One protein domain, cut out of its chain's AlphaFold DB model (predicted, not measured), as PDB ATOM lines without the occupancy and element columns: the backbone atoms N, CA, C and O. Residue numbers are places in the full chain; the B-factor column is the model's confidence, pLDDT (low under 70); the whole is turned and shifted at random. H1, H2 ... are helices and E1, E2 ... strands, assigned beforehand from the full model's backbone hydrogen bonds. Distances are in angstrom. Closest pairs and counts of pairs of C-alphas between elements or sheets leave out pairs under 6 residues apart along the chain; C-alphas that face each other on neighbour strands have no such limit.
ATOM      1  N   THR A 239     -32.905  19.935  20.217       92.19
ATOM      2  CA  THR A 239     -33.864  19.008  19.599       92.19
ATOM      3  C   THR A 239     -33.875  17.640  20.269       92.19
ATOM      4  O   THR A 239     -34.699  16.798  19.903       92.19
ATOM      5  N   THR A 240     -32.982  17.397  21.227       94.56
ATOM      6  CA  THR A 240     -32.945  16.168  22.014       94.56
ATOM      7  C   THR A 240     -33.711  16.342  23.317       94.56
ATOM      8  O   THR A 240     -33.949  17.453  23.775       94.56
ATOM      9  N   ALA A 241     -34.206  15.232  23.860       96.06
ATOM     10  CA  ALA A 241     -34.848  15.220  25.166       96.06
ATOM     11  C   ALA A 241     -33.818  14.830  26.229       96.06
ATOM     12  O   ALA A 241     -32.983  13.972  25.948       96.06
ATOM     13  N   ALA A 242     -33.966  15.354  27.449       96.88
ATOM     14  CA  ALA A 242     -33.098  15.021  28.578       96.88
ATOM     15  C   ALA A 242     -32.993  13.503  28.798       96.88
ATOM     16  O   ALA A 242     -33.996  12.827  29.057       96.88
ATOM     17  N   VAL A 243     -31.778  12.974  28.766       98.00
ATOM     18  CA  VAL A 243     -31.465  11.572  29.028       98.00
ATOM     19  C   VAL A 243     -30.935  11.422  30.447       98.00
ATOM     20  O   VAL A 243     -30.071  12.165  30.909       98.00
ATOM     21  N   LEU A 244     -31.450  10.424  31.166       98.31
ATOM     22  CA  LEU A 244     -30.944  10.088  32.492       98.31
ATOM     23  C   LEU A 244     -29.501   9.568  32.385       98.31
ATOM     24  O   LEU A 244     -29.271   8.468  31.883       98.31
ATOM     25  N   ALA A 245     -28.542  10.343  32.891       97.75
ATOM     26  CA  ALA A 245     -27.120  10.017  32.847       97.75
ATOM     27  C   ALA A 245     -26.683   9.170  34.050       97.75
ATOM     28  O   ALA A 245     -25.889   8.238  33.910       97.75
ATOM     29  N   SER A 246     -27.184   9.483  35.249       97.81
ATOM     30  CA  SER A 246     -26.850   8.727  36.458       97.81
ATOM     31  C   SER A 246     -27.895   8.877  37.560       97.81
ATOM     32  O   SER A 246     -28.738   9.773  37.527       97.81
ATOM     33  N   ALA A 247     -27.825   7.988  38.550       97.94
ATOM     34  CA  ALA A 247     -28.592   8.079  39.782       97.94
ATOM     35  C   ALA A 247     -27.678   7.796  40.981       97.94
ATOM     36  O   ALA A 247     -26.774   6.960  40.899       97.94
ATOM     37  N   ARG A 248     -27.917   8.470  42.107       97.31
ATOM     38  CA  ARG A 248     -27.204   8.237  43.369       97.31
ATOM     39  C   ARG A 248     -28.148   8.342  44.558       97.31
ATOM     40  O   ARG A 248     -28.967   9.252  44.629       97.31
ATOM     41  N   ALA A 249     -28.007   7.443  45.526       96.56
ATOM     42  CA  ALA A 249     -28.697   7.597  46.802       96.56
ATOM     43  C   ALA A 249     -28.104   8.792  47.568       96.56
ATOM     44  O   ALA A 249     -26.886   8.876  47.740       96.56
ATOM     45  N   LEU A 250     -28.963   9.715  47.999       95.19
ATOM     46  CA  LEU A 250     -28.602  10.805  48.907       95.19
ATOM     47  C   LEU A 250     -28.646  10.315  50.351       95.19
ATOM     48  O   LEU A 250     -27.716  10.527  51.122       95.19
ATOM     49  N   ASP A 251     -29.727   9.614  50.673       92.44
ATOM     50  CA  ASP A 251     -29.979   8.975  51.952       92.44
ATOM     51  C   ASP A 251     -30.878   7.740  51.735       92.44
ATOM     52  O   ASP A 251     -30.942   7.178  50.636       92.44
ATOM     53  N   SER A 252     -31.525   7.249  52.791       93.94
ATOM     54  CA  SER A 252     -32.407   6.085  52.701       93.94
ATOM     55  C   SER A 252     -33.774   6.389  52.077       93.94
ATOM     56  O   SER A 252     -34.443   5.449  51.668       93.94
ATOM     57  N   LEU A 253     -34.195   7.647  51.981       95.44
ATOM     58  CA  LEU A 253     -35.493   8.091  51.463       95.44
ATOM     59  C   LEU A 253     -35.387   8.933  50.188       95.44
ATOM     60  O   LEU A 253     -36.421   9.219  49.584       95.44
ATOM     61  N   ALA A 254     -34.183   9.314  49.766       96.81
ATOM     62  CA  ALA A 254     -33.969  10.197  48.633       96.81
ATOM     63  C   ALA A 254     -32.899   9.680  47.660       96.81
ATOM     64  O   ALA A 254     -31.800   9.275  48.053       96.81
ATOM     65  N   VAL A 255     -33.209   9.739  46.363       97.94
ATOM     66  CA  VAL A 255     -32.276   9.442  45.261       97.94
ATOM     67  C   VAL A 255     -32.193  10.653  44.353       97.94
ATOM     68  O   VAL A 255     -33.209  11.117  43.850       97.94
ATOM     69  N   GLU A 256     -30.983  11.140  44.116       98.38
ATOM     70  CA  GLU A 256     -30.722  12.148  43.098       98.38
ATOM     71  C   GLU A 256     -30.546  11.483  41.736       98.38
ATOM     72  O   GLU A 256     -29.872  10.459  41.602       98.38
ATOM     73  N   LEU A 257     -31.148  12.096  40.732       98.44
ATOM     74  CA  LEU A 257     -31.036  11.783  39.322       98.44
ATOM     75  C   LEU A 257     -30.283  12.922  38.645       98.44
ATOM     76  O   LEU A 257     -30.636  14.080  38.860       98.44
ATOM     77  N   THR A 258     -29.310  12.596  37.802       98.44
ATOM     78  CA  THR A 258     -28.592  13.574  36.976       98.44
ATOM     79  C   THR A 258     -28.888  13.305  35.510       98.44
ATOM     80  O   THR A 258     -28.700  12.177  35.044       98.44
ATOM     81  N   PHE A 259     -29.329  14.332  34.795       98.25
ATOM     82  CA  PHE A 259     -29.585  14.319  33.357       98.25
ATOM     83  C   PHE A 259     -28.406  14.933  32.591       98.25
ATOM     84  O   PHE A 259     -27.562  15.607  33.177       98.25
ATOM     85  N   ASP A 260     -28.306  14.657  31.296       96.88
ATOM     86  CA  ASP A 260     -27.323  15.298  30.415       96.88
ATOM     87  C   ASP A 260     -27.709  16.737  30.039       96.88
ATOM     88  O   ASP A 260     -26.830  17.589  29.893       96.88
ATOM     89  N   ASP A 261     -29.009  17.021  29.977       96.12
ATOM     90  CA  ASP A 261     -29.544  18.351  29.707       96.12
ATOM     91  C   ASP A 261     -29.936  19.111  30.985       96.12
ATOM     92  O   ASP A 261     -30.435  18.518  31.950       96.12
ATOM     93  N   PRO A 262     -29.776  20.448  30.994       96.12
ATOM     94  CA  PRO A 262     -30.324  21.298  32.042       96.12
ATOM     95  C   PRO A 262     -31.856  21.252  32.027       96.12
ATOM     96  O   PRO A 262     -32.488  21.130  30.976       96.12
ATOM     97  N   LEU A 263     -32.457  21.380  33.203       95.88
ATOM     98  CA  LEU A 263     -33.898  21.375  33.420       95.88
ATOM     99  C   LEU A 263     -34.371  22.781  33.784       95.88
ATOM    100  O   LEU A 263     -33.651  23.539  34.435       95.88
ATOM    101  N   ASP A 264     -35.595  23.117  33.384       94.12
ATOM    102  CA  ASP A 264     -36.204  24.389  33.764       94.12
ATOM    103  C   ASP A 264     -36.534  24.394  35.273       94.12
ATOM    104  O   ASP A 264     -37.307  23.534  35.716       94.12
ATOM    105  N   PRO A 265     -35.965  25.318  36.076       92.88
ATOM    106  CA  PRO A 265     -36.185  25.354  37.520       92.88
ATOM    107  C   PRO A 265     -37.617  25.757  37.899       92.88
ATOM    108  O   PRO A 265     -38.080  25.388  38.978       92.88
ATOM    109  N   GLU A 266     -38.340  26.461  37.022       90.81
ATOM    110  CA  GLU A 266     -39.733  26.862  37.245       90.81
ATOM    111  C   GLU A 266     -40.725  25.756  36.846       90.81
ATOM    112  O   GLU A 266     -41.884  25.740  37.277       90.81
ATOM    113  N   TRP A 267     -40.283  24.781  36.045       92.75
ATOM    114  CA  TRP A 267     -41.118  23.650  35.663       92.75
ATOM    115  C   TRP A 267     -41.390  22.724  36.854       92.75
ATOM    116  O   TRP A 267     -40.480  22.215  37.501       92.75
ATOM    117  N   THR A 268     -42.665  22.419  37.108       92.12
ATOM    118  CA  THR A 268     -43.053  21.446  38.138       92.12
ATOM    119  C   THR A 268     -43.036  20.007  37.588       92.12
ATOM    120  O   THR A 268     -43.853  19.682  36.716       92.12
ATOM    121  N   PRO A 269     -42.217  19.086  38.135       91.88
ATOM    122  CA  PRO A 269     -42.067  17.717  37.626       91.88
ATOM    123  C   PRO A 269     -43.213  16.757  38.019       91.88
ATOM    124  O   PRO A 269     -43.015  15.551  38.129       91.88
ATOM    125  N   ALA A 270     -44.447  17.247  38.181       87.00
ATOM    126  CA  ALA A 270     -45.603  16.433  38.592       87.00
ATOM    127  C   ALA A 270     -45.991  15.334  37.577       87.00
ATOM    128  O   ALA A 270     -46.668  14.369  37.925       87.00
ATOM    129  N   GLY A 271     -45.588  15.481  36.310       89.12
ATOM    130  CA  GLY A 271     -45.822  14.493  35.252       89.12
ATOM    131  C   GLY A 271     -44.751  13.403  35.143       89.12
ATOM    132  O   GLY A 271     -44.926  12.474  34.349       89.12
ATOM    133  N   VAL A 272     -43.656  13.511  35.904       95.44
ATOM    134  CA  VAL A 272     -42.538  12.564  35.859       95.44
ATOM    135  C   VAL A 272     -42.939  11.268  36.550       95.44
ATOM    136  O   VAL A 272     -43.389  11.264  37.696       95.44
ATOM    137  N   ARG A 273     -42.766  10.143  35.856       96.12
ATOM    138  CA  ARG A 273     -42.975   8.806  36.420       96.12
ATOM    139  C   ARG A 273     -41.629   8.153  36.652       96.12
ATOM    140  O   ARG A 273     -40.830   8.070  35.725       96.12
ATOM    141  N   ALA A 274     -41.413   7.651  37.861       96.38
ATOM    142  CA  ALA A 274     -40.211   6.918  38.213       96.38
ATOM    143  C   ALA A 274     -40.561   5.604  38.922       96.38
ATOM    144  O   ALA A 274     -41.437   5.564  39.788       96.38
ATOM    145  N   THR A 275     -39.886   4.524  38.538       96.25
ATOM    146  CA  THR A 275     -40.033   3.192  39.138       96.25
ATOM    147  C   THR A 275     -38.671   2.593  39.461       96.25
ATOM    148  O   THR A 275     -37.661   2.943  38.851       96.25
ATOM    149  N   LEU A 276     -38.644   1.687  40.439       96.62
ATOM    150  CA  LEU A 276     -37.449   0.947  40.826       96.62
ATOM    151  C   LEU A 276     -37.561  -0.516  40.400       96.62
ATOM    152  O   LEU A 276     -38.641  -1.103  40.431       96.62
ATOM    153  N   ALA A 277     -36.420  -1.105  40.061       95.75
ATOM    154  CA  ALA A 277     -36.256  -2.536  39.862       95.75
ATOM    155  C   ALA A 277     -34.926  -2.998  40.462       95.75
ATOM    156  O   ALA A 277     -33.965  -2.230  40.560       95.75
ATOM    157  N   VAL A 278     -34.836  -4.267  40.855       93.56
ATOM    158  CA  VAL A 278     -33.546  -4.850  41.244       93.56
ATOM    159  C   VAL A 278     -32.697  -5.075  39.990       93.56
ATOM    160  O   VAL A 278     -33.164  -5.697  39.036       93.56
ATOM    161  N   SER A 279     -31.446  -4.601  39.995       93.81
ATOM    162  CA  SER A 279     -30.540  -4.774  38.851       93.81
ATOM    163  C   SER A 279     -30.255  -6.250  38.553       93.81
ATOM    164  O   SER A 279     -30.248  -7.097  39.451       93.81
ATOM    165  N   GLU A 280     -29.952  -6.568  37.291       91.44
ATOM    166  CA  GLU A 280     -29.542  -7.925  36.904       91.44
ATOM    167  C   GLU A 280     -28.281  -8.382  37.651       91.44
ATOM    168  O   GLU A 280     -28.202  -9.530  38.084       91.44
ATOM    169  N   ALA A 281     -27.335  -7.466  37.884       87.81
ATOM    170  CA  ALA A 281     -26.126  -7.732  38.656       87.81
ATOM    171  C   ALA A 281     -26.440  -8.102  40.117       87.81
ATOM    172  O   ALA A 281     -25.912  -9.088  40.629       87.81
ATOM    173  N   ALA A 282     -27.349  -7.374  40.776       88.19
ATOM    174  CA  ALA A 282     -27.782  -7.710  42.133       88.19
ATOM    175  C   ALA A 282     -28.543  -9.044  42.188       88.19
ATOM    176  O   ALA A 282     -28.359  -9.813  43.131       88.19
ATOM    177  N   ARG A 283     -29.361  -9.351  41.169       89.75
ATOM    178  CA  ARG A 283     -30.042 -10.652  41.048       89.75
ATOM    179  C   ARG A 283     -29.042 -11.801  40.912       89.75
ATOM    180  O   ARG A 283     -29.212 -12.824  41.571       89.75
ATOM    181  N   ALA A 284     -28.000 -11.628  40.099       88.44
ATOM    182  CA  ALA A 284     -26.944 -12.621  39.923       88.44
ATOM    183  C   ALA A 284     -26.138 -12.842  41.216       88.44
ATOM    184  O   ALA A 284     -25.989 -13.984  41.647       88.44
ATOM    185  N   ALA A 285     -25.704 -11.766  41.882       87.12
ATOM    186  CA  ALA A 285     -24.947 -11.849  43.135       87.12
ATOM    187  C   ALA A 285     -25.741 -12.548  44.253       87.12
ATOM    188  O   ALA A 285     -25.231 -13.431  44.941       87.12
ATOM    189  N   ALA A 286     -27.026 -12.218  44.401       86.38
ATOM    190  CA  ALA A 286     -27.882 -12.871  45.384       86.38
ATOM    191  C   ALA A 286     -28.093 -14.367  45.086       86.38
ATOM    192  O   ALA A 286     -28.134 -15.169  46.018       86.38
ATOM    193  N   ALA A 287     -28.183 -14.755  43.808       87.81
ATOM    194  CA  ALA A 287     -28.292 -16.157  43.411       87.81
ATOM    195  C   ALA A 287     -27.024 -16.963  43.748       87.81
ATOM    196  O   ALA A 287     -27.139 -18.107  44.187       87.81
ATOM    197  N   GLU A 288     -25.834 -16.371  43.597       88.88
ATOM    198  CA  GLU A 288     -24.561 -16.993  43.997       88.88
ATOM    199  C   GLU A 288     -24.449 -17.167  45.519       88.88
ATOM    200  O   GLU A 288     -23.984 -18.203  45.995       88.88
ATOM    201  N   GLU A 289     -24.923 -16.188  46.294       86.94
ATOM    202  CA  GLU A 289     -24.905 -16.217  47.764       86.94
ATOM    203  C   GLU A 289     -26.087 -16.983  48.391       86.94
ATOM    204  O   GLU A 289     -26.153 -17.134  49.613       86.94
ATOM    205  N   GLY A 290     -27.046 -17.454  47.585       84.44
ATOM    206  CA  GLY A 290     -28.277 -18.093  48.067       84.44
ATOM    207  C   GLY A 290     -29.197 -17.151  48.857       84.44
ATOM    208  O   GLY A 290     -29.960 -17.610  49.710       84.44
ATOM    209  N   ARG A 291     -29.114 -15.838  48.610       84.12
ATOM    210  CA  ARG A 291     -29.942 -14.809  49.255       84.12
ATOM    211  C   ARG A 291     -31.238 -14.596  48.486       84.12
ATOM    212  O   ARG A 291     -31.266 -14.604  47.259       84.12
ATOM    213  N   GLU A 292     -32.318 -14.360  49.220       83.62
ATOM    214  CA  GLU A 292     -33.605 -14.012  48.624       83.62
ATOM    215  C   GLU A 292     -33.559 -12.589  48.048       83.62
ATOM    216  O   GLU A 292     -33.110 -11.650  48.712       83.62
ATOM    217  N   VAL A 293     -34.005 -12.439  46.799       85.25
ATOM    218  CA  VAL A 293     -34.085 -11.144  46.116       85.25
ATOM    219  C   VAL A 293     -35.493 -10.574  46.296       85.25
ATOM    220  O   VAL A 293     -36.453 -11.258  45.932       85.25
ATOM    221  N   PRO A 294     -35.643  -9.338  46.812       86.25
ATOM    222  CA  PRO A 294     -36.931  -8.653  46.853       86.25
ATOM    223  C   PRO A 294     -37.563  -8.573  45.463       86.25
ATOM    224  O   PRO A 294     -36.863  -8.360  44.470       86.25
ATOM    225  N   ARG A 295     -38.887  -8.709  45.375       87.88
ATOM    226  CA  ARG A 295     -39.582  -8.478  44.107       87.88
ATOM    227  C   ARG A 295     -39.662  -6.980  43.839       87.88
ATOM    228  O   ARG A 295     -39.734  -6.184  44.770       87.88
ATOM    229  N   ASP A 296     -39.725  -6.600  42.566       89.62
ATOM    230  CA  ASP A 296     -39.813  -5.184  42.183       89.62
ATOM    231  C   ASP A 296     -41.080  -4.507  42.766       89.62
ATOM    232  O   ASP A 296     -41.065  -3.320  43.070       89.62
ATOM    233  N   GLU A 297     -42.155  -5.274  43.005       89.75
ATOM    234  CA  GLU A 297     -43.396  -4.811  43.655       89.75
ATOM    235  C   GLU A 297     -43.249  -4.471  45.150       89.75
ATOM    236  O   GLU A 297     -44.046  -3.689  45.678       89.75
ATOM    237  N   ASP A 298     -42.233  -5.027  45.818       91.44
ATOM    238  CA  ASP A 298     -41.970  -4.818  47.246       91.44
ATOM    239  C   ASP A 298     -41.114  -3.563  47.506       91.44
ATOM    240  O   ASP A 298     -41.046  -3.076  48.647       91.44
ATOM    241  N   LEU A 299     -40.470  -3.031  46.458       93.56
ATOM    242  CA  LEU A 299     -39.604  -1.855  46.531       93.56
ATOM    243  C   LEU A 299     -40.395  -0.587  46.923       93.56
ATOM    244  O   LEU A 299     -41.608  -0.503  46.695       93.56
ATOM    245  N   PRO A 300     -39.732   0.412  47.540       94.75
ATOM    246  CA  PRO A 300     -40.363   1.687  47.870       94.75
ATOM    247  C   PRO A 300     -40.945   2.381  46.641       94.75
ATOM    248  O   PRO A 300     -40.394   2.308  45.540       94.75
ATOM    249  N   ARG A 301     -42.060   3.082  46.840       95.69
ATOM    250  CA  ARG A 301     -42.718   3.846  45.780       95.69
ATOM    251  C   ARG A 301     -42.260   5.291  45.837       95.69
ATOM    252  O   ARG A 301     -42.061   5.843  46.916       95.69
ATOM    253  N   VAL A 302     -42.120   5.902  44.665       96.50
ATOM    254  CA  VAL A 302     -41.842   7.334  44.555       96.50
ATOM    255  C   VAL A 302     -43.079   8.092  45.031       96.50
ATOM    256  O   VAL A 302     -44.162   7.936  44.466       96.50
ATOM    257  N   LEU A 303     -42.911   8.864  46.099       95.31
ATOM    258  CA  LEU A 303     -43.926   9.739  46.673       95.31
ATOM    259  C   LEU A 303     -43.959  11.077  45.931       95.31
ATOM    260  O   LEU A 303     -45.032  11.588  45.624       95.31
ATOM    261  N   GLU A 304     -42.780  11.627  45.643       95.44
ATOM    262  CA  GLU A 304     -42.615  12.948  45.043       95.44
ATOM    263  C   GLU A 304     -41.347  12.999  44.183       95.44
ATOM    264  O   GLU A 304     -40.369  12.288  44.435       95.44
ATOM    265  N   VAL A 305     -41.375  13.865  43.172       97.19
ATOM    266  CA  VAL A 305     -40.214  14.250  42.369       97.19
ATOM    267  C   VAL A 305     -39.999  15.740  42.579       97.19
ATOM    268  O   VAL A 305     -40.935  16.523  42.437       97.19
ATOM    269  N   LEU A 306     -38.778  16.126  42.926       96.81
ATOM    270  CA  LEU A 306     -38.402  17.499  43.242       96.81
ATOM    271  C   LEU A 306     -37.230  17.942  42.384       96.81
ATOM    272  O   LEU A 306     -36.382  17.130  42.026       96.81
ATOM    273  N   HIS A 307     -37.125  19.243  42.128       97.31
ATOM    274  CA  HIS A 307     -35.837  19.821  41.756       97.31
ATOM    275  C   HIS A 307     -34.858  19.742  42.927       97.31
ATOM    276  O   HIS A 307     -35.268  19.796  44.092       97.31
ATOM    277  N   ARG A 308     -33.559  19.655  42.628       96.12
ATOM    278  CA  ARG A 308     -32.511  19.583  43.655       96.12
ATOM    279  C   ARG A 308     -32.568  20.749  44.647       96.12
ATOM    280  O   ARG A 308     -32.555  20.494  45.848       96.12
ATOM    281  N   HIS A 309     -32.715  21.978  44.156       94.69
ATOM    282  CA  HIS A 309     -32.789  23.177  44.998       94.69
ATOM    283  C   HIS A 309     -34.003  23.157  45.949       94.69
ATOM    284  O   HIS A 309     -33.890  23.543  47.109       94.69
ATOM    285  N   VAL A 310     -35.155  22.636  45.503       95.44
ATOM    286  CA  VAL A 310     -36.356  22.500  46.350       95.44
ATOM    287  C   VAL A 310     -36.123  21.485  47.464       95.44
ATOM    288  O   VAL A 310     -36.545  21.701  48.598       95.44
ATOM    289  N   TRP A 311     -35.466  20.366  47.152       95.81
ATOM    290  CA  TRP A 311     -35.121  19.373  48.165       95.81
ATOM    291  C   TRP A 311     -34.135  19.948  49.189       95.81
ATOM    292  O   TRP A 311     -34.373  19.811  50.382       95.81
ATOM    293  N   GLU A 312     -33.081  20.641  48.747       94.00
ATOM    294  CA  GLU A 312     -32.091  21.270  49.638       94.00
ATOM    295  C   GLU A 312     -32.741  22.282  50.588       94.00
ATOM    296  O   GLU A 312     -32.571  22.158  51.799       94.00
ATOM    297  N   ALA A 313     -33.589  23.175  50.071       92.56
ATOM    298  CA  ALA A 313     -34.319  24.140  50.892       92.56
ATOM    299  C   ALA A 313     -35.201  23.468  51.967       92.56
ATOM    300  O   ALA A 313     -35.308  23.955  53.092       92.56
ATOM    301  N   ARG A 314     -35.817  22.314  51.660       93.94
ATOM    302  CA  ARG A 314     -36.588  21.541  52.651       93.94
ATOM    303  C   ARG A 314     -35.698  20.906  53.715       93.94
ATOM    304  O   ARG A 314     -36.104  20.846  54.872       93.94
ATOM    305  N   GLN A 315     -34.518  20.419  53.335       92.44
ATOM    306  CA  GLN A 315     -33.569  19.846  54.290       92.44
ATOM    307  C   GLN A 315     -33.034  20.912  55.247       92.44
ATOM    308  O   GLN A 315     -32.930  20.646  56.441       92.44
ATOM    309  N   GLU A 316     -32.743  22.110  54.741       89.50
ATOM    310  CA  GLU A 316     -32.326  23.253  55.557       89.50
ATOM    311  C   GLU A 316     -33.433  23.670  56.532       89.50
ATOM    312  O   GLU A 316     -33.196  23.707  57.737       89.50
ATOM    313  N   ALA A 317     -34.667  23.848  56.050       89.38
ATOM    314  CA  ALA A 317     -35.810  24.188  56.902       89.38
ATOM    315  C   ALA A 317     -36.143  23.112  57.957       89.38
ATOM    316  O   ALA A 317     -36.691  23.417  59.012       89.38
ATOM    317  N   ALA A 318     -35.842  21.837  57.684       88.06
ATOM    318  CA  ALA A 318     -36.010  20.757  58.656       88.06
ATOM    319  C   ALA A 318     -34.877  20.706  59.697       88.06
ATOM    320  O   ALA A 318     -35.098  20.230  60.812       88.06
ATOM    321  N   ALA A 319     -33.673  21.152  59.329       85.81
ATOM    322  CA  ALA A 319     -32.524  21.228  60.226       85.81
ATOM    323  C   ALA A 319     -32.598  22.442  61.165       85.81
ATOM    324  O   ALA A 319     -32.154  22.336  62.308       85.81
ATOM    325  N   ASP A 373     -30.530  23.590  36.494       94.12
ATOM    326  CA  ASP A 373     -29.712  22.489  36.998       94.12
ATOM    327  C   ASP A 373     -30.095  21.198  36.266       94.12
ATOM    328  O   ASP A 373     -31.161  21.091  35.667       94.12
ATOM    329  N   GLN A 374     -29.233  20.193  36.316       97.12
ATOM    330  CA  GLN A 374     -29.420  18.894  35.670       97.12
ATOM    331  C   GLN A 374     -30.022  17.847  36.618       97.12
ATOM    332  O   GLN A 374     -30.009  16.654  36.314       97.12
ATOM    333  N   ARG A 375     -30.473  18.253  37.812       97.69
ATOM    334  CA  ARG A 375     -30.718  17.332  38.928       97.69
ATOM    335  C   ARG A 375     -32.160  17.343  39.420       97.69
ATOM    336  O   ARG A 375     -32.684  18.375  39.840       97.69
ATOM    337  N   LEU A 376     -32.752  16.150  39.475       97.81
ATOM    338  CA  LEU A 376     -34.009  15.884  40.182       97.81
ATOM    339  C   LEU A 376     -33.758  14.977  41.384       97.81
ATOM    340  O   LEU A 376     -32.822  14.184  41.393       97.81
ATOM    341  N   VAL A 377     -34.622  15.050  42.387       98.06
ATOM    342  CA  VAL A 377     -34.596  14.191  43.567       98.06
ATOM    343  C   VAL A 377     -35.913  13.433  43.664       98.06
ATOM    344  O   VAL A 377     -36.988  14.027  43.696       98.06
ATOM    345  N   LEU A 378     -35.824  12.107  43.710       98.00
ATOM    346  CA  LEU A 378     -36.935  11.221  44.027       98.00
ATOM    347  C   LEU A 378     -37.019  11.060  45.538       98.00
ATOM    348  O   LEU A 378     -36.033  10.663  46.156       98.00
ATOM    349  N   VAL A 379     -38.196  11.305  46.103       97.38
ATOM    350  CA  VAL A 379     -38.498  11.040  47.512       97.38
ATOM    351  C   VAL A 379     -39.380   9.800  47.594       97.38
ATOM    352  O   VAL A 379     -40.380   9.699  46.881       97.38
ATOM    353  N   PHE A 380     -39.013   8.846  48.445       96.94
ATOM    354  CA  PHE A 380     -39.694   7.557  48.577       96.94
ATOM    355  C   PHE A 380     -40.606   7.497  49.803       96.94
ATOM    356  O   PHE A 380     -40.362   8.136  50.823       96.94
ATOM    357  N   ASP A 381     -41.652   6.674  49.714       97.06
ATOM    358  CA  ASP A 381     -42.602   6.437  50.807       97.06
ATOM    359  C   ASP A 381     -41.998   5.670  51.998       97.06
ATOM    360  O   ASP A 381     -42.512   5.733  53.118       97.06
ATOM    361  N   ARG A 382     -40.922   4.915  51.754       95.88
ATOM    362  CA  ARG A 382     -40.242   4.045  52.719       95.88
ATOM    363  C   ARG A 382     -38.742   3.952  52.413       95.88
ATOM    364  O   ARG A 382     -38.344   4.172  51.270       95.88
ATOM    365  N   PRO A 383     -37.909   3.567  53.402       95.12
ATOM    366  CA  PRO A 383     -36.471   3.432  53.206       95.12
ATOM    367  C   PRO A 383     -36.089   2.433  52.109       95.12
ATOM    368  O   PRO A 383     -36.643   1.333  52.030       95.12
ATOM    369  N   LEU A 384     -35.080   2.794  51.320       93.88
ATOM    370  CA  LEU A 384     -34.425   1.924  50.356       93.88
ATOM    371  C   LEU A 384     -33.805   0.704  51.055       93.88
ATOM    372  O   LEU A 384     -33.251   0.822  52.153       93.88
ATOM    373  N   PRO A 385     -33.846  -0.476  50.415       91.19
ATOM    374  CA  PRO A 385     -33.168  -1.659  50.926       91.19
ATOM    375  C   PRO A 385     -31.652  -1.433  50.962       91.19
ATOM    376  O   PRO A 385     -31.093  -0.856  50.039       91.19
ATOM    377  N   PHE A 386     -30.970  -1.894  52.011       90.06
ATOM    378  CA  PHE A 386     -29.547  -1.605  52.213       90.06
ATOM    379  C   PHE A 386     -28.615  -2.506  51.393       90.06
ATOM    380  O   PHE A 386     -28.849  -3.709  51.285       90.06
ATOM    381  N   GLY A 387     -27.502  -1.935  50.925       88.00
ATOM    382  CA  GLY A 387     -26.357  -2.671  50.384       88.00
ATOM    383  C   GLY A 387     -26.648  -3.476  49.117       88.00
ATOM    384  O   GLY A 387     -26.098  -4.561  48.956       88.00
ATOM    385  N   MET A 388     -27.514  -2.976  48.234       87.88
ATOM    386  CA  MET A 388     -27.843  -3.636  46.971       87.88
ATOM    387  C   MET A 388     -27.803  -2.670  45.787       87.88
ATOM    388  O   MET A 388     -27.798  -1.457  45.964       87.88
ATOM    389  N   GLN A 389     -27.774  -3.204  44.567       93.75
ATOM    390  CA  GLN A 389     -27.783  -2.393  43.351       93.75
ATOM    391  C   GLN A 389     -29.181  -2.392  42.723       93.75
ATOM    392  O   GLN A 389     -29.681  -3.435  42.286       93.75
ATOM    393  N   LEU A 390     -29.800  -1.215  42.678       95.62
ATOM    394  CA  LEU A 390     -31.104  -0.984  42.062       95.62
ATOM    395  C   LEU A 390     -30.941  -0.299  40.705       95.62
ATOM    396  O   LEU A 390     -29.901   0.286  40.414       95.62
ATOM    397  N   VAL A 391     -31.978  -0.381  39.880       97.38
ATOM    398  CA  VAL A 391     -32.150   0.403  38.658       97.38
ATOM    399  C   VAL A 391     -33.364   1.291  38.853       97.38
ATOM    400  O   VAL A 391     -34.426   0.813  39.250       97.38
ATOM    401  N   VAL A 392     -33.207   2.580  38.579       97.62
ATOM    402  CA  VAL A 392     -34.328   3.508  38.450       97.62
ATOM    403  C   VAL A 392     -34.656   3.677  36.974       97.62
ATOM    404  O   VAL A 392     -33.749   3.874  36.169       97.62
ATOM    405  N   ARG A 393     -35.941   3.601  36.625       97.88
ATOM    406  CA  ARG A 393     -36.469   3.970  35.309       97.88
ATOM    407  C   ARG A 393     -37.297   5.234  35.458       97.88
ATOM    408  O   ARG A 393     -38.195   5.265  36.295       97.88
ATOM    409  N   VAL A 394     -37.017   6.245  34.643       97.75
ATOM    410  CA  VAL A 394     -37.713   7.537  34.661       97.75
ATOM    411  C   VAL A 394     -38.262   7.874  33.283       97.75
ATOM    412  O   VAL A 394     -37.618   7.608  32.274       97.75
ATOM    413  N   GLU A 395     -39.450   8.469  33.244       97.44
ATOM    414  CA  GLU A 395     -40.119   8.940  32.032       97.44
ATOM    415  C   GLU A 395     -40.839  10.268  32.277       97.44
ATOM    416  O   GLU A 395     -41.327  10.537  33.376       97.44
ATOM    417  N   GLY A 396     -41.014  11.050  31.211       95.25
ATOM    418  CA  GLY A 396     -41.832  12.263  31.239       95.25
ATOM    419  C   GLY A 396     -41.073  13.513  31.678       95.25
ATOM    420  O   GLY A 396     -41.707  14.492  32.068       95.25
ATOM    421  N   VAL A 397     -39.741  13.483  31.604       96.69
ATOM    422  CA  VAL A 397     -38.887  14.643  31.880       96.69
ATOM    423  C   VAL A 397     -38.900  15.594  30.685       96.69
ATOM    424  O   VAL A 397     -39.005  15.159  29.533       96.69
ATOM    425  N   ARG A 398     -38.835  16.896  30.973       95.25
ATOM    426  CA  ARG A 398     -38.649  17.966  29.992       95.25
ATOM    427  C   ARG A 398     -37.358  18.698  30.316       95.25
ATOM    428  O   ARG A 398     -37.121  18.989  31.486       95.25
ATOM    429  N   ASN A 399     -36.545  18.968  29.303       94.50
ATOM    430  CA  ASN A 399     -35.359  19.800  29.473       94.50
ATOM    431  C   ASN A 399     -35.722  21.295  29.468       94.50
ATOM    432  O   ASN A 399     -36.888  21.671  29.326       94.50
ATOM    433  N   LEU A 400     -34.709  22.144  29.613       95.00
ATOM    434  CA  LEU A 400     -34.819  23.602  29.602       95.00
ATOM    435  C   LEU A 400     -35.380  24.167  28.284       95.00
ATOM    436  O   LEU A 400     -35.958  25.249  28.281       95.00
ATOM    437  N   ALA A 401     -35.240  23.436  27.173       92.38
ATOM    438  CA  ALA A 401     -35.834  23.770  25.876       92.38
ATOM    439  C   ALA A 401     -37.276  23.236  25.713       92.38
ATOM    440  O   ALA A 401     -37.830  23.258  24.614       92.38
ATOM    441  N   GLU A 402     -37.883  22.742  26.797       92.69
ATOM    442  CA  GLU A 402     -39.229  22.162  26.860       92.69
ATOM    443  C   GLU A 402     -39.437  20.905  25.990       92.69
ATOM    444  O   GLU A 402     -40.578  20.488  25.754       92.69
ATOM    445  N   ILE A 403     -38.358  20.251  25.547       94.62
ATOM    446  CA  ILE A 403     -38.445  19.049  24.715       94.62
ATOM    447  C   ILE A 403     -38.983  17.877  25.558       94.62
ATOM    448  O   ILE A 403     -38.398  17.529  26.588       94.62
ATOM    449  N   PRO A 404     -40.115  17.257  25.166       93.69
ATOM    450  CA  PRO A 404     -40.740  16.195  25.943       93.69
ATOM    451  C   PRO A 404     -40.098  14.827  25.688       93.69
ATOM    452  O   PRO A 404     -39.398  14.611  24.704       93.69
ATOM    453  N   GLY A 405     -40.452  13.853  26.530       91.25
ATOM    454  CA  GLY A 405     -40.065  12.450  26.338       91.25
ATOM    455  C   GLY A 405     -38.715  12.085  26.953       91.25
ATOM    456  O   GLY A 405     -38.236  10.980  26.716       91.25
ATOM    457  N   GLY A 406     -38.141  12.978  27.764       94.50
ATOM    458  CA  GLY A 406     -36.925  12.714  28.513       94.50
ATOM    459  C   GLY A 406     -37.119  11.652  29.596       94.50
ATOM    460  O   GLY A 406     -38.243  11.375  30.047       94.50
ATOM    461  N   GLY A 407     -36.011  11.052  30.014       96.31
ATOM    462  CA  GLY A 407     -35.987   9.913  30.918       96.31
ATOM    463  C   GLY A 407     -34.857   8.936  30.605       96.31
ATOM    464  O   GLY A 407     -33.866   9.280  29.966       96.31
ATOM    465  N   GLY A 408     -34.998   7.702  31.070       97.38
ATOM    466  CA  GLY A 408     -34.008   6.649  30.868       97.38
ATOM    467  C   GLY A 408     -33.908   5.715  32.063       97.38
ATOM    468  O   GLY A 408     -34.768   5.716  32.945       97.38
ATOM    469  N   GLU A 409     -32.849   4.913  32.082       97.69
ATOM    470  CA  GLU A 409     -32.552   3.994  33.175       97.69
ATOM    471  C   GLU A 409     -31.137   4.209  33.694       97.69
ATOM    472  O   GLU A 409     -30.197   4.328  32.912       97.69
ATOM    473  N   ALA A 410     -30.977   4.203  35.015       97.31
ATOM    474  CA  ALA A 410     -29.669   4.259  35.650       97.31
ATOM    475  C   ALA A 410     -29.600   3.282  36.822       97.31
ATOM    476  O   ALA A 410     -30.519   3.193  37.639       97.31
ATOM    477  N   ALA A 411     -28.491   2.551  36.909       96.25
ATOM    478  CA  ALA A 411     -28.200   1.708  38.057       96.25
ATOM    479  C   ALA A 411     -27.510   2.524  39.153       96.25
ATOM    480  O   ALA A 411     -26.620   3.321  38.865       96.25
ATOM    481  N   PHE A 412     -27.867   2.277  40.410       96.44
ATOM    482  CA  PHE A 412     -27.242   2.920  41.560       96.44
ATOM    483  C   PHE A 412     -27.151   1.960  42.756       96.44
ATOM    484  O   PHE A 412     -28.032   1.114  42.950       96.44
ATOM    485  N   PRO A 413     -26.079   2.047  43.560       94.56
ATOM    486  CA  PRO A 413     -25.998   1.329  44.822       94.56
ATOM    487  C   PRO A 413     -26.856   2.026  45.885       94.56
ATOM    488  O   PRO A 413     -26.871   3.254  45.987       94.56
ATOM    489  N   THR A 414     -27.547   1.246  46.706       91.19
ATOM    490  CA  THR A 414     -28.274   1.755  47.869       91.19
ATOM    491  C   THR A 414     -27.347   1.945  49.072       91.19
ATOM    492  O   THR A 414     -26.269   1.339  49.125       91.19
ATOM    493  N   PRO A 415     -27.745   2.764  50.067       87.38
ATOM    494  CA  PRO A 415     -26.938   2.993  51.259       87.38
ATOM    495  C   PRO A 415     -26.568   1.686  51.964       87.38
ATOM    496  O   PRO A 415     -27.349   0.733  52.002       87.38
ATOM    497  N   GLN A 416     -25.378   1.634  52.558       85.25
ATOM    498  CA  GLN A 416     -25.016   0.531  53.444       85.25
ATOM    499  C   GLN A 416     -25.733   0.690  54.786       85.25
ATOM    500  O   GLN A 416     -26.078   1.799  55.197       85.25
ATOM    501  N   ARG A 417     -25.971  -0.426  55.478       77.81
ATOM    502  CA  ARG A 417     -26.494  -0.365  56.844       77.81
ATOM    503  C   ARG A 417     -25.468   0.384  57.710       77.81
ATOM    504  O   ARG A 417     -24.301  -0.004  57.660       77.81
ATOM    505  N   PRO A 418     -25.874   1.391  58.505       71.50
ATOM    506  CA  PRO A 418     -24.979   2.010  59.472       71.50
ATOM    507  C   PRO A 418     -24.364   0.928  60.361       71.50
ATOM    508  O   PRO A 418     -25.089   0.085  60.900       71.50
ATOM    509  N   GLU A 419     -23.038   0.910  60.468       68.56
ATOM    510  CA  GLU A 419     -22.355  -0.007  61.375       68.56
ATOM    511  C   GLU A 419     -22.804   0.324  62.805       68.56
ATOM    512  O   GLU A 419     -22.883   1.496  63.181       68.56
TER     513      GLU A 419
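AT A GLANCE: This is residues 239 to 319 and 373 to 419 of the 433 residues of an uncharacterized protein of Gemmatimonadales bacterium (UniProt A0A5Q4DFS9). Two antiparallel sheets lie face to face as a sandwich, with their strands crossed. Helix H2 rises from one sheet and its residues 313 to 319 stick out free, while helix H1 sits at one end of the other sheet and only grazes it. The printed part has 128 residues, with named elements in the order E1 E2 E3 H1 E4 H2 E5 E6 E7; the sheets run E1 E2 E5 E4 and E3 E6 E7. The class is mixed, helices and strands; the whole is compact, with a radius of gyration of the C-alphas of 15.2 A, and flat, spanning 48 by 38 by 20 A.

IN THESE COORDINATES: Find C-alpha 244 at (-30.944, 10.088, 32.492), where E1 begins; it runs to residue 249. E2, residues 254 to 263, spans 18.9 A and bends by 109 degrees at residue 260. Next come E3, residues 273 to 278, and H1, residues 280 to 289, 14.4 A long. E4, residues 302 to 307, is followed directly by H2, residues 308 to 319, 16.7 A long, which ends at C-alpha 319 at (-32.524, 21.228, 60.226). After the cut, look for E5, residues 373 to 380, 21.4 A; E6, residues 389 to 397, 23.3 A; and E7, residues 406 to 413, 22.7 A, ending at C-alpha 413 at (-25.998, 1.329, 44.822).

HOW THE PARTS SIT: Start with the strongly twisted sheet E1 E2 E5 E4. In the hairpin E1 and E2, N 248 and O 256 are 2.8 A apart, within hydrogen-bond range; so are N 257 and O 376, 2.8 A, between E2 and E5, and N 377 and O 306, 2.7 A, between E5 and E4. In the other sheet, N 275 and O 393 of the antiparallel neighbours E3 and E6 are within hydrogen-bond range at 2.9 A, and so are N 392 and O 410 of the hairpin E6 and E7, at 2.9 A. The facing parts of the sheets are 8.7 A centre to centre, their strands at 52 degrees. Between the sheets, the closest C-alphas of E1 and E7 are those of Leu 244 and Gly 408, 4.9 A. H2 is on the first sheet and stands up from it, its line rising 48 degrees; its closest C-alphas with E5 are Arg 308 and Leu 376, 5.3 A. H1 only grazes the sheet E3 E6 E7 with residues 280 to 285; C-alphas 282 and 389, the closest of H1 and E6, are 5.5 A apart. In H1 and H2 every O i to N i+4 pair is within hydrogen-bond range.

THE WHOLE: The two farthest C-alphas, Gly 290 and Ala 401, are 48.0 A apart. Residues 320 to 372 are not printed, and C-alphas 319 and 373 are 23.4 A apart across the cut. H1 to E4 is a long link, residues 290 to 301. Residue 419 is under 70 in pLDDT; the mean of the printed part is 93.2.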